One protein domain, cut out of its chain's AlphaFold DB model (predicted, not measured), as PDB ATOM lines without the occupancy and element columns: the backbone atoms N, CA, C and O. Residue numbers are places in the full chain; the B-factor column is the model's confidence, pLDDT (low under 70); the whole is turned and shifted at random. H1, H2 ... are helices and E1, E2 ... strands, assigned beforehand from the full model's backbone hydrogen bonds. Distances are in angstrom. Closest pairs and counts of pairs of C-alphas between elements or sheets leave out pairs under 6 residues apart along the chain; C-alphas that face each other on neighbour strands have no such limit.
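This is residues 181 to 274 of the 384 residues of the protein "Zn(2)-C6 fungal-type domain-containing protein" of Diutina rugosa (UniProt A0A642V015). A strongly twisted sheet of four strands forms a wall, with H2 over one face near its E2 edge and two short helices, H1 and H3, beyond the end of the sheet where E1 begins and E4 ends. The longest helix, H4, lies away from the other named elements, after a long link with no named element. The printed part has 94 residues; four helices and four strands follow in the order H1 E1 H2 E2 E3 E4 H3 H4, a mixed class. The sheet runs E1 E4 E3 E2, all antiparallel, and E2 E3 E4 form a meander, each strand the antiparallel neighbour of the one before. The whole is compact, with a radius of gyration of the C-alphas of 13.7 A, and flat, spanning 38 by 33 by 18 A.

E4, residues 239 to 244, is an inner strand between E3, residues 231 to 236, and E1, residues 192 to 197. E1 and E4 are antiparallel at 154 degrees; N 194 and O 242 are 2.8 A apart, within hydrogen-bond range. E3 and E4 form a hairpin at 153 degrees, with N 232 and O 243 at 2.8 A. E3 also forms a hairpin with edge strand E2, residues 225 to 227, at 139 degrees, with N 233 and O 225 at 2.8 A. H2, residues 213 to 220, is on the sheet at a height of 8.3 A; its closest C-alphas to E3 are those of Val 219 and Val 234, 5.5 A apart. H1, residues 181 to 185, and H3, residues 247 to 250, only just touch, with 3 pairs of C-alphas within 8 A; the closest are those of Ser 181 and Cys 249, 7.1 A apart. H4, residues 264 to 274, is apart from H1, H2 and H3 and from the four strands. Each O i to N i+4 pair is within hydrogen-bond range in H1 and H2, and 6 of 7 in H4; H3 is too short for such a pair.

E4 spans 16.0 A, E1 15.7 A, E3 15.3 A and E2 6.3 A. H4 spans 15.8 A, H2 10.7 A, H1 6.4 A and H3 5.0 A. C-alpha 181, where H1 begins, is at (17.377, -93.874, -100.270). E1 begins at C-alpha 192, (23.400, -81.674, -94.847), and H4 ends at C-alpha 274, (18.601, -105.564, -84.130).

The two C-alphas farthest apart, those of Lys 186 and Pro 213, are 38.4 A apart. The printed part has no cut. The links E1 to H2, 15 residues, and H3 to H4, 13 residues, are long. The mean pLDDT of the printed part is 91.9, and residue 203 alone is under 70.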
ATOM      1  N   SER A 181      17.568 -93.873 -98.816       96.81
ATOM      2  CA  SER A 181      17.377 -93.874-100.270       96.81
ATOM      3  C   SER A 181      18.707 -93.864-101.035       96.81
ATOM      4  O   SER A 181      18.853 -94.528-102.068       96.81
ATOM      5  N   CYS A 182      19.718 -93.137-100.547       96.56
ATOM      6  CA  CYS A 182      21.043 -93.134-101.168       96.56
ATOM      7  C   CYS A 182      21.825 -94.413-100.863       96.56
ATOM      8  O   CYS A 182      22.471 -94.963-101.758       96.56
ATOM      9  N   ARG A 183      21.727 -94.926 -99.632       94.31
ATOM     10  CA  ARG A 183      22.369 -96.174 -99.215       94.31
ATOM     11  C   ARG A 183      21.840 -97.374 -99.998       94.31
ATOM     12  O   ARG A 183      22.639 -98.163-100.499       94.31
ATOM     13  N   ALA A 184      20.520 -97.487-100.153       95.12
ATOM     14  CA  ALA A 184      19.875 -98.565-100.902       95.12
ATOM     15  C   ALA A 184      20.327 -98.596-102.371       95.12
ATOM     16  O   ALA A 184      20.580 -99.662-102.933       95.12
ATOM     17  N   ARG A 185      20.498 -97.415-102.975       95.38
ATOM     18  CA  ARG A 185      20.947 -97.255-104.367       95.38
ATOM     19  C   ARG A 185      22.467 -97.227-104.527       95.38
ATOM     20  O   ARG A 185      22.947 -97.191-105.653       95.38
ATOM     21  N   LYS A 186      23.218 -97.245-103.421       94.44
ATOM     22  CA  LYS A 186      24.683 -97.115-103.384       94.44
ATOM     23  C   LYS A 186      25.203 -95.864-104.112       94.44
ATOM     24  O   LYS A 186      26.270 -95.897-104.718       94.44
ATOM     25  N   VAL A 187      24.461 -94.757-104.040       94.06
ATOM     26  CA  VAL A 187      24.856 -93.465-104.630       94.06
ATOM     27  C   VAL A 187      25.482 -92.539-103.584       94.06
ATOM     28  O   VAL A 187      25.448 -92.804-102.377       94.06
ATOM     29  N   LYS A 188      26.113 -91.448-104.031       93.38
ATOM     30  CA  LYS A 188      26.649 -90.427-103.126       93.38
ATOM     31  C   LYS A 188      25.488 -89.650-102.499       93.38
ATOM     32  O   LYS A 188      24.619 -89.170-103.213       93.38
ATOM     33  N   CYS A 189      25.493 -89.559-101.173       95.62
ATOM     34  CA  CYS A 189      24.579 -88.708-100.424       95.62
ATOM     35  C   CYS A 189      25.324 -87.426-100.064       95.62
ATOM     36  O   CYS A 189      26.463 -87.493 -99.599       95.62
ATOM     37  N   ASP A 190      24.685 -86.302-100.335       94.88
ATOM     38  CA  ASP A 190      25.115 -84.942-100.029       94.88
ATOM     39  C   ASP A 190      24.050 -84.216 -99.193       94.88
ATOM     40  O   ASP A 190      23.864 -83.015 -99.339       94.88
ATOM     41  N   ALA A 191      23.316 -84.963 -98.360       95.31
ATOM     42  CA  ALA A 191      22.443 -84.363 -97.359       95.31
ATOM     43  C   ALA A 191      23.302 -83.613 -96.340       95.31
ATOM     44  O   ALA A 191      24.350 -84.120 -95.929       95.31
ATOM     45  N   ASP A 192      22.823 -82.445 -95.939       93.44
ATOM     46  CA  ASP A 192      23.400 -81.674 -94.847       93.44
ATOM     47  C   ASP A 192      22.594 -81.953 -93.580       93.44
ATOM     48  O   ASP A 192      21.366 -81.961 -93.637       93.44
ATOM     49  N   VAL A 193      23.261 -82.250 -92.467       94.12
ATOM     50  CA  VAL A 193      22.622 -82.646 -91.207       94.12
ATOM     51  C   VAL A 193      23.270 -81.860 -90.080       94.12
ATOM     52  O   VAL A 193      24.450 -82.044 -89.788       94.12
ATOM     53  N   VAL A 194      22.476 -81.022 -89.426       93.56
ATOM     54  CA  VAL A 194      22.883 -80.164 -88.317       93.56
ATOM     55  C   VAL A 194      22.069 -80.545 -87.085       93.56
ATOM     56  O   VAL A 194      20.841 -80.587 -87.115       93.56
ATOM     57  N   ILE A 195      22.759 -80.843 -85.989       93.88
ATOM     58  CA  ILE A 195      22.127 -81.077 -84.690       93.88
ATOM     59  C   ILE A 195      22.024 -79.717 -84.014       93.88
ATOM     60  O   ILE A 195      23.052 -79.128 -83.692       93.88
ATOM     61  N   ILE A 196      20.804 -79.227 -83.827       94.25
ATOM     62  CA  ILE A 196      20.556 -77.924 -83.204       94.25
ATOM     63  C   ILE A 196      20.675 -78.062 -81.688       94.25
ATOM     64  O   ILE A 196      21.418 -77.328 -81.048       94.25
ATOM     65  N   ALA A 197      19.973 -79.044 -81.118       94.06
ATOM     66  CA  ALA A 197      19.960 -79.287 -79.682       94.06
ATOM     67  C   ALA A 197      20.039 -80.779 -79.378       94.06
ATOM     68  O   ALA A 197      19.493 -81.622 -80.098       94.06
ATOM     69  N   LYS A 198      20.733 -81.110 -78.289       91.81
ATOM     70  CA  LYS A 198      20.896 -82.495 -77.834       91.81
ATOM     71  C   LYS A 198      19.709 -82.974 -76.996       91.81
ATOM     72  O   LYS A 198      19.540 -84.182 -76.870       91.81
ATOM     73  N   SER A 199      18.930 -82.036 -76.461       89.00
ATOM     74  CA  SER A 199      17.673 -82.247 -75.751       89.00
ATOM     75  C   SER A 199      16.673 -81.166 -76.175       89.00
ATOM     76  O   SER A 199      17.049 -79.996 -76.211       89.00
ATOM     77  N   PRO A 200      15.403 -81.493 -76.473       81.06
ATOM     78  CA  PRO A 200      14.377 -80.479 -76.721       81.06
ATOM     79  C   PRO A 200      14.005 -79.699 -75.450       81.06
ATOM     80  O   PRO A 200      13.365 -78.660 -75.549       81.06
ATOM     81  N   ALA A 201      14.391 -80.193 -74.264       83.44
ATOM     82  CA  ALA A 201      14.150 -79.512 -72.991       83.44
ATOM     83  C   ALA A 201      15.024 -78.259 -72.808       83.44
ATOM     84  O   ALA A 201      14.731 -77.433 -71.945       83.44
ATOM     85  N   ASP A 202      16.060 -78.096 -73.635       81.31
ATOM     86  CA  ASP A 202      16.847 -76.869 -73.720       81.31
ATOM     87  C   ASP A 202      16.003 -75.825 -74.479       81.31
ATOM     88  O   ASP A 202      16.207 -75.568 -75.667       81.31
ATOM     89  N   GLY A 203      14.979 -75.290 -73.802       67.25
ATOM     90  CA  GLY A 203      13.811 -74.593 -74.366       67.25
ATOM     91  C   GLY A 203      14.062 -73.343 -75.221       67.25
ATOM     92  O   GLY A 203      13.105 -72.708 -75.648       67.25
ATOM     93  N   GLY A 204      15.315 -72.987 -75.508       82.06
ATOM     94  CA  GLY A 204      15.667 -71.921 -76.448       82.06
ATOM     95  C   GLY A 204      15.794 -72.378 -77.905       82.06
ATOM     96  O   GLY A 204      15.631 -71.568 -78.809       82.06
ATOM     97  N   ALA A 205      16.056 -73.662 -78.169       84.94
ATOM     98  CA  ALA A 205      16.455 -74.105 -79.511       84.94
ATOM     99  C   ALA A 205      15.321 -74.112 -80.551       84.94
ATOM    100  O   ALA A 205      15.573 -73.944 -81.740       84.94
ATOM    101  N   LEU A 206      14.074 -74.333 -80.125       83.00
ATOM    102  CA  LEU A 206      12.908 -74.306 -81.018       83.00
ATOM    103  C   LEU A 206      12.408 -72.881 -81.280       83.00
ATOM    104  O   LEU A 206      11.835 -72.630 -82.339       83.00
ATOM    105  N   ALA A 207      12.664 -71.956 -80.349       85.69
ATOM    106  CA  ALA A 207      12.248 -70.562 -80.460       85.69
ATOM    107  C   ALA A 207      12.984 -69.810 -81.583       85.69
ATOM    108  O   ALA A 207      12.456 -68.841 -82.106       85.69
ATOM    109  N   GLU A 208      14.168 -70.275 -81.995       88.19
ATOM    110  CA  GLU A 208      14.957 -69.650 -83.067       88.19
ATOM    111  C   GLU A 208      14.328 -69.812 -84.467       88.19
ATOM    112  O   GLU A 208      14.668 -69.074 -85.388       88.19
ATOM    113  N   PHE A 209      13.419 -70.775 -84.655       87.88
ATOM    114  CA  PHE A 209      12.895 -71.131 -85.981       87.88
ATOM    115  C   PHE A 209      11.526 -70.525 -86.314       87.88
ATOM    116  O   PHE A 209      10.974 -70.899 -87.348       87.88
ATOM    117  N   ASP A 210      10.982 -69.637 -85.469       90.25
ATOM    118  CA  ASP A 210       9.664 -68.994 -85.648       90.25
ATOM    119  C   ASP A 210       8.574 -69.981 -86.127       90.25
ATOM    120  O   ASP A 210       7.806 -69.720 -87.055       90.25
ATOM    121  N   LEU A 211       8.537 -71.177 -85.524       90.94
ATOM    122  CA  LEU A 211       7.611 -72.240 -85.921       90.94
ATOM    123  C   LEU A 211       6.193 -71.945 -85.432       90.94
ATOM    124  O   LEU A 211       5.995 -71.451 -84.320       90.94
ATOM    125  N   SER A 212       5.189 -72.326 -86.229       94.56
ATOM    126  CA  SER A 212       3.804 -72.274 -85.760       94.56
ATOM    127  C   SER A 212       3.597 -73.238 -84.576       94.56
ATOM    128  O   SER A 212       4.290 -74.255 -84.476       94.56
ATOM    129  N   PRO A 213       2.619 -72.991 -83.684       93.69
ATOM    130  CA  PRO A 213       2.326 -73.905 -82.579       93.69
ATOM    131  C   PRO A 213       2.015 -75.338 -83.044       93.69
ATOM    132  O   PRO A 213       2.403 -76.300 -82.384       93.69
ATOM    133  N   ALA A 214       1.367 -75.481 -84.206       95.69
ATOM    134  CA  ALA A 214       1.059 -76.777 -84.806       95.69
ATOM    135  C   ALA A 214       2.325 -77.506 -85.288       95.69
ATOM    136  O   ALA A 214       2.468 -78.712 -85.094       95.69
ATOM    137  N   ASP A 215       3.271 -76.769 -85.870       95.31
ATOM    138  CA  ASP A 215       4.564 -77.311 -86.287       95.31
ATOM    139  C   ASP A 215       5.414 -77.728 -85.088       95.31
ATOM    140  O   ASP A 215       6.074 -78.765 -85.111       95.31
ATOM    141  N   HIS A 216       5.365 -76.949 -84.008       92.88
ATOM    142  CA  HIS A 216       6.054 -77.274 -82.767       92.88
ATOM    143  C   HIS A 216       5.565 -78.612 -82.190       92.88
ATOM    144  O   HIS A 216       6.371 -79.475 -81.835       92.88
ATOM    145  N   GLU A 217       4.247 -78.824 -82.162       94.44
ATOM    146  CA  GLU A 217       3.651 -80.098 -81.755       94.44
ATOM    147  C   GLU A 217       4.026 -81.241 -82.713       94.44
ATOM    148  O   GLU A 217       4.395 -82.328 -82.265       94.44
ATOM    149  N   ALA A 218       4.028 -80.991 -84.025       96.12
ATOM    150  CA  ALA A 218       4.431 -81.978 -85.022       96.12
ATOM    151  C   ALA A 218       5.898 -82.417 -84.848       96.12
ATOM    152  O   ALA A 218       6.186 -83.618 -84.870       96.12
ATOM    153  N   VAL A 219       6.823 -81.482 -84.599       94.62
ATOM    154  CA  VAL A 219       8.231 -81.806 -84.315       94.62
ATOM    155  C   VAL A 219       8.349 -82.629 -83.033       94.62
ATOM    156  O   VAL A 219       9.073 -83.626 -83.026       94.62
ATOM    157  N   LEU A 220       7.627 -82.265 -81.967       92.88
ATOM    158  CA  LEU A 220       7.614 -83.016 -80.704       92.88
ATOM    159  C   LEU A 220       7.048 -84.435 -80.869       92.88
ATOM    160  O   LEU A 220       7.549 -85.371 -80.245       92.88
ATOM    161  N   ALA A 221       6.074 -84.617 -81.763       94.19
ATOM    162  CA  ALA A 221       5.555 -85.925 -82.158       94.19
ATOM    163  C   ALA A 221       6.533 -86.736 -83.038       94.19
ATOM    164  O   ALA A 221       6.265 -87.893 -83.369       94.19
ATOM    165  N   GLY A 222       7.675 -86.153 -83.422       92.19
ATOM    166  CA  GLY A 222       8.673 -86.767 -84.299       92.19
ATOM    167  C   GLY A 222       8.318 -86.697 -85.785       92.19
ATOM    168  O   GLY A 222       8.962 -87.365 -86.600       92.19
ATOM    169  N   ALA A 223       7.305 -85.911 -86.158       94.00
ATOM    170  CA  ALA A 223       6.972 -85.671 -87.551       94.00
ATOM    171  C   ALA A 223       7.974 -84.681 -88.177       94.00
ATOM    172  O   ALA A 223       8.415 -83.734 -87.523       94.00
ATOM    173  N   PRO A 224       8.370 -84.897 -89.443       94.62
ATOM    174  CA  PRO A 224       9.220 -83.959 -90.157       94.62
ATOM    175  C   PRO A 224       8.433 -82.689 -90.497       94.62
ATOM    176  O   PRO A 224       7.405 -82.763 -91.168       94.62
ATOM    177  N   VAL A 225       8.952 -81.535 -90.091       96.12
ATOM    178  CA  VAL A 225       8.385 -80.220 -90.410       96.12
ATOM    179  C   VAL A 225       9.311 -79.497 -91.375       96.12
ATOM    180  O   VAL A 225      10.521 -79.436 -91.155       96.12
ATOM    181  N   ALA A 226       8.760 -78.961 -92.462       95.06
ATOM    182  CA  ALA A 226       9.522 -78.152 -93.404       95.06
ATOM    183  C   ALA A 226       9.787 -76.769 -92.798       95.06
ATOM    184  O   ALA A 226       8.860 -76.069 -92.407       95.06
ATOM    185  N   VAL A 227      11.056 -76.383 -92.734       92.88
ATOM    186  CA  VAL A 227      11.507 -75.076 -92.241       92.88
ATOM    187  C   VAL A 227      12.349 -74.463 -93.355       92.88
ATOM    188  O   VAL A 227      13.008 -75.209 -94.074       92.88
ATOM    189  N   GLY A 228      12.285 -73.142 -93.545       85.06
ATOM    190  CA  GLY A 228      12.828 -72.427 -94.715       85.06
ATOM    191  C   GLY A 228      14.169 -72.933 -95.288       85.06
ATOM    192  O   GLY A 228      15.010 -73.506 -94.590       85.06
ATOM    193  N   ASP A 229      14.373 -72.691 -96.588       82.81
ATOM    194  CA  ASP A 229      15.550 -73.093 -97.380       82.81
ATOM    195  C   ASP A 229      15.737 -74.608 -97.583       82.81
ATOM    196  O   ASP A 229      16.854 -75.132 -97.440       82.81
ATOM    197  N   ASP A 230      14.652 -75.313 -97.920       90.38
ATOM    198  CA  ASP A 230      14.631 -76.764 -98.182       90.38
ATOM    199  C   ASP A 230      15.127 -77.612 -97.000       90.38
ATOM    200  O   ASP A 230      15.606 -78.745 -97.163       90.38
ATOM    201  N   ALA A 231      15.051 -77.046 -95.796       94.88
ATOM    202  CA  ALA A 231      15.400 -77.731 -94.576       94.88
ATOM    203  C   ALA A 231      14.170 -78.419 -93.979       94.88
ATOM    204  O   ALA A 231      13.016 -78.040 -94.164       94.88
ATOM    205  N   THR A 232      14.422 -79.490 -93.251       96.00
ATOM    206  CA  THR A 232      13.407 -80.217 -92.507       96.00
ATOM    207  C   THR A 232      13.902 -80.368 -91.084       96.00
ATOM    208  O   THR A 232      15.034 -80.805 -90.860       96.00
ATOM    209  N   LEU A 233      13.066 -79.979 -90.129       95.81
ATOM    210  CA  LEU A 233      13.290 -80.200 -88.712       95.81
ATOM    211  C   LEU A 233      12.631 -81.512 -88.292       95.81
ATOM    212  O   LEU A 233      11.517 -81.825 -88.710       95.81
ATOM    213  N   VAL A 234      13.319 -82.282 -87.458       95.62
ATOM    214  CA  VAL A 234      12.787 -83.518 -86.884       95.62
ATOM    215  C   VAL A 234      13.385 -83.761 -85.504       95.62
ATOM    216  O   VAL A 234      14.580 -83.544 -85.285       95.62
ATOM    217  N   LEU A 235      12.561 -84.247 -84.577       94.44
ATOM    218  CA  LEU A 235      13.022 -84.741 -83.287       94.44
ATOM    219  C   LEU A 235      13.298 -86.244 -83.394       94.44
ATOM    220  O   LEU A 235      12.395 -87.046 -83.626       94.44
ATOM    221  N   SER A 236      14.558 -86.648 -83.235       92.75
ATOM    222  CA  SER A 236      14.952 -88.057 -83.301       92.75
ATOM    223  C   SER A 236      15.926 -88.395 -82.184       92.75
ATOM    224  O   SER A 236      16.920 -87.701 -81.987       92.75
ATOM    225  N   HIS A 237      15.638 -89.461 -81.433       91.56
ATOM    226  CA  HIS A 237      16.443 -89.893 -80.281       91.56
ATOM    227  C   HIS A 237      16.696 -88.776 -79.251       91.56
ATOM    228  O   HIS A 237      17.785 -88.679 -78.689       91.56
ATOM    229  N   GLY A 238      15.693 -87.919 -79.028       92.38
ATOM    230  CA  GLY A 238      15.796 -86.777 -78.117       92.38
ATOM    231  C   GLY A 238      16.666 -85.631 -78.638       92.38
ATOM    232  O   GLY A 238      16.908 -84.693 -77.896       92.38
ATOM    233  N   LYS A 239      17.126 -85.674 -79.892       93.94
ATOM    234  CA  LYS A 239      17.911 -84.605 -80.516       93.94
ATOM    235  C   LYS A 239      17.055 -83.855 -81.521       93.94
ATOM    236  O   LYS A 239      16.357 -84.476 -82.328       93.94
ATOM    237  N   LEU A 240      17.154 -82.533 -81.495       95.06
ATOM    238  CA  LEU A 240      16.542 -81.667 -82.487       95.06
ATOM    239  C   LEU A 240      17.483 -81.540 -83.680       95.06
ATOM    240  O   LEU A 240      18.602 -81.037 -83.550       95.06
ATOM    241  N   ILE A 241      17.052 -82.038 -84.833       95.06
ATOM    242  CA  ILE A 241      17.899 -82.152 -86.015       95.06
ATOM    243  C   ILE A 241      17.272 -81.367 -87.157       95.06
ATOM    244  O   ILE A 241      16.122 -81.600 -87.522       95.06
ATOM    245  N   LYS A 242      18.062 -80.477 -87.754       95.31
ATOM    246  CA  LYS A 242      17.758 -79.796 -89.011       95.31
ATOM    247  C   LYS A 242      18.565 -80.452 -90.110       95.31
ATOM    248  O   LYS A 242      19.787 -80.533 -90.020       95.31
ATOM    249  N   PHE A 243      17.909 -80.922 -91.159       95.81
ATOM    250  CA  PHE A 243      18.611 -81.497 -92.298       95.81
ATOM    251  C   PHE A 243      18.076 -80.968 -93.621       95.81
ATOM    252  O   PHE A 243      16.890 -80.688 -93.751       95.81
ATOM    253  N   LYS A 244      18.955 -80.857 -94.618       96.00
ATOM    254  CA  LYS A 244      18.570 -80.589 -96.004       96.00
ATOM    255  C   LYS A 244      18.516 -81.887 -96.786       96.00
ATOM    256  O   LYS A 244      19.399 -82.749 -96.677       96.00
ATOM    257  N   VAL A 245      17.481 -82.027 -97.605       96.12
ATOM    258  CA  VAL A 245      17.344 -83.185 -98.489       96.12
ATOM    259  C   VAL A 245      18.522 -83.243 -99.468       96.12
ATOM    260  O   VAL A 245      18.928 -82.244-100.054       96.12
ATOM    261  N   CYS A 246      19.109 -84.428 -99.660       96.06
ATOM    262  CA  CYS A 246      20.223 -84.564-100.603       96.06
ATOM    263  C   CYS A 246      19.757 -84.362-102.054       96.06
ATOM    264  O   CYS A 246      18.646 -84.770-102.415       96.06
ATOM    265  N   LYS A 247      20.632 -83.847-102.929       96.19
ATOM    266  CA  LYS A 247      20.300 -83.559-104.339       96.19
ATOM    267  C   LYS A 247      19.815 -84.804-105.076       96.19
ATOM    268  O   LYS A 247      18.869 -84.764-105.855       96.19
ATOM    269  N   SER A 248      20.418 -85.953-104.767       95.94
ATOM    270  CA  SER A 248      20.043 -87.251-105.350       95.94
ATOM    271  C   SER A 248      18.632 -87.729-104.978       95.94
ATOM    272  O   SER A 248      18.070 -88.586-105.673       95.94
ATOM    273  N   CYS A 249      18.092 -87.274-103.846       96.62
ATOM    274  CA  CYS A 249      16.715 -87.549-103.446       96.62
ATOM    275  C   CYS A 249      15.770 -86.480-103.988       96.62
ATOM    276  O   CYS A 249      14.755 -86.858-104.564       96.62
ATOM    277  N   ALA A 250      16.151 -85.200-103.904       95.88
ATOM    278  CA  ALA A 250      15.370 -84.074-104.413       95.88
ATOM    279  C   ALA A 250      15.037 -84.227-105.906       95.88
ATOM    280  O   ALA A 250      13.869 -84.249-106.277       95.88
ATOM    281  N   VAL A 251      16.043 -84.488-106.754       95.94
ATOM    282  CA  VAL A 251      15.865 -84.657-108.214       95.94
ATOM    283  C   VAL A 251      14.925 -85.817-108.569       95.94
ATOM    284  O   VAL A 251      14.342 -85.846-109.645       95.94
ATOM    285  N   LYS A 252      14.785 -86.804-107.681       95.81
ATOM    286  CA  LYS A 252      13.971 -88.003-107.924       95.81
ATOM    287  C   LYS A 252      12.663 -88.016-107.139       95.81
ATOM    288  O   LYS A 252      11.980 -89.035-107.179       95.81
ATOM    289  N   GLY A 253      12.355 -86.951-106.396       94.75
ATOM    290  CA  GLY A 253      11.174 -86.890-105.534       94.75
ATOM    291  C   GLY A 253      11.116 -88.018-104.499       94.75
ATOM    292  O   GLY A 253      10.038 -88.493-104.161       94.75
ATOM    293  N   LEU A 254      12.268 -88.516-104.034       94.44
ATOM    294  CA  LEU A 254      12.305 -89.571-103.021       94.44
ATOM    295  C   LEU A 254      12.405 -88.970-101.624       94.44
ATOM    296  O   LEU A 254      13.195 -88.053-101.401       94.44
ATOM    297  N   GLY A 255      11.717 -89.586-100.663       93.69
ATOM    298  CA  GLY A 255      11.900 -89.281 -99.247       93.69
ATOM    299  C   GLY A 255      13.369 -89.427 -98.831       93.69
ATOM    300  O   GLY A 255      13.993 -90.483 -99.013       93.69
ATOM    301  N   CYS A 256      13.943 -88.348 -98.299       95.31
ATOM    302  CA  CYS A 256      15.289 -88.336 -97.741       95.31
ATOM    303  C   CYS A 256      15.197 -88.563 -96.232       95.31
ATOM    304  O   CYS A 256      15.047 -87.621 -95.468       95.31
ATOM    305  N   CYS A 257      15.264 -89.826 -95.815       94.38
ATOM    306  CA  CYS A 257      15.122 -90.228 -94.419       94.38
ATOM    307  C   CYS A 257      16.380 -90.927 -93.881       94.38
ATOM    308  O   CYS A 257      17.197 -91.467 -94.637       94.38
ATOM    309  N   PHE A 258      16.515 -90.899 -92.556       95.06
ATOM    310  CA  PHE A 258      17.614 -91.492 -91.800       95.06
ATOM    311  C   PHE A 258      17.054 -92.423 -90.717       95.06
ATOM    312  O   PHE A 258      17.206 -92.182 -89.525       95.06
ATOM    313  N   SER A 259      16.394 -93.510 -91.123       92.50
ATOM    314  CA  SER A 259      15.748 -94.471 -90.207       92.50
ATOM    315  C   SER A 259      16.711 -95.142 -89.229       92.50
ATOM    316  O   SER A 259      16.293 -95.668 -88.202       92.50
ATOM    317  N   LYS A 260      18.012 -95.149 -89.538       91.25
ATOM    318  CA  LYS A 260      19.044 -95.665 -88.634       91.25
ATOM    319  C   LYS A 260      19.603 -94.622 -87.673       91.25
ATOM    320  O   LYS A 260      20.496 -94.971 -86.912       91.25
ATOM    321  N   GLY A 261      19.109 -93.394 -87.730       92.81
ATOM    322  CA  GLY A 261      19.595 -92.278 -86.941       92.81
ATOM    323  C   GLY A 261      20.496 -91.328 -87.722       92.81
ATOM    324  O   GLY A 261      20.973 -91.632 -88.823       92.81
ATOM    325  N   PHE A 262      20.703 -90.158 -87.128       92.25
ATOM    326  CA  PHE A 262      21.363 -89.014 -87.754       92.25
ATOM    327  C   PHE A 262      22.822 -88.878 -87.312       92.25
ATOM    328  O   PHE A 262      23.627 -88.302 -88.043       92.25
ATOM    329  N   THR A 263      23.194 -89.458 -86.167       89.81
ATOM    330  CA  THR A 263      24.585 -89.515 -85.699       89.81
ATOM    331  C   THR A 263      25.165 -90.925 -85.764       89.81
ATOM    332  O   THR A 263      24.458 -91.923 -85.936       89.81
ATOM    333  N   LYS A 264      26.493 -91.033 -85.632       88.62
ATOM    334  CA  LYS A 264      27.180 -92.331 -85.592       88.62
ATOM    335  C   LYS A 264      26.692 -93.171 -84.408       88.62
ATOM    336  O   LYS A 264      26.514 -94.376 -84.554       88.62
ATOM    337  N   GLU A 265      26.457 -92.533 -83.268       89.12
ATOM    338  CA  GLU A 265      25.961 -93.148 -82.034       89.12
ATOM    339  C   GLU A 265      24.565 -93.732 -82.247       89.12
ATOM    340  O   GLU A 265      24.342 -94.891 -81.901       89.12
ATOM    341  N   ASP A 266      23.666 -92.989 -82.897       90.06
ATOM    342  CA  ASP A 266      22.312 -93.466 -83.201       90.06
ATOM    343  C   ASP A 266      22.358 -94.715 -84.100       90.06
ATOM    344  O   ASP A 266      21.699 -95.720 -83.826       90.06
ATOM    345  N   ILE A 267      23.229 -94.700 -85.119       90.31
ATOM    346  CA  ILE A 267      23.431 -95.837 -86.031       90.31
ATOM    347  C   ILE A 267      23.978 -97.057 -85.289       90.31
ATOM    348  O   ILE A 267      23.558 -98.184 -85.567       90.31
ATOM    349  N   MET A 268      24.913 -96.857 -84.358       89.25
ATOM    350  CA  MET A 268      25.451 -97.941 -83.535       89.25
ATOM    351  C   MET A 268      24.376 -98.523 -82.611       89.25
ATOM    352  O   MET A 268      24.233 -99.745 -82.550       89.25
ATOM    353  N   MET A 269      23.569 -97.677 -81.963       88.31
ATOM    354  CA  MET A 269      22.477 -98.116 -81.089       88.31
ATOM    355  C   MET A 269      21.386 -98.871 -81.854       88.31
ATOM    356  O   MET A 269      20.894 -99.895 -81.376       88.31
ATOM    357  N   ASN A 270      21.035 -98.418 -83.057       89.12
ATOM    358  CA  ASN A 270      20.032 -99.087 -83.878       89.12
ATOM    359  C   ASN A 270      20.514-100.444 -84.416       89.12
ATOM    360  O   ASN A 270      19.721-101.374 -84.542       89.12
ATOM    361  N   ASN A 271      21.809-100.586 -84.723       87.81
ATOM    362  CA  ASN A 271      22.359-101.887 -85.109       87.81
ATOM    363  C   ASN A 271      22.344-102.860 -83.922       87.81
ATOM    364  O   ASN A 271      21.859-103.972 -84.086       87.81
ATOM    365  N   LYS A 272      22.757-102.412 -82.726       88.25
ATOM    366  CA  LYS A 272      22.757-103.248 -81.515       88.25
ATOM    367  C   LYS A 272      21.363-103.796 -81.188       88.25
ATOM    368  O   LYS A 272      21.198-104.992 -80.994       88.25
ATOM    369  N   ARG A 273      20.331-102.945 -81.237       82.31
ATOM    370  CA  ARG A 273      18.936-103.363 -80.988       82.31
ATOM    371  C   ARG A 273      18.428-104.440 -81.951       82.31
ATOM    372  O   ARG A 273      17.494-105.157 -81.611       82.31
ATOM    373  N   ARG A 274      18.997-104.542 -83.154       76.81
ATOM    374  CA  ARG A 274      18.601-105.564 -84.130       76.81
ATOM    375  C   ARG A 274      19.230-106.923 -83.862       76.81
ATOM    376  O   ARG A 274      18.606-107.920 -84.211       76.81
TER     377      ARG A 274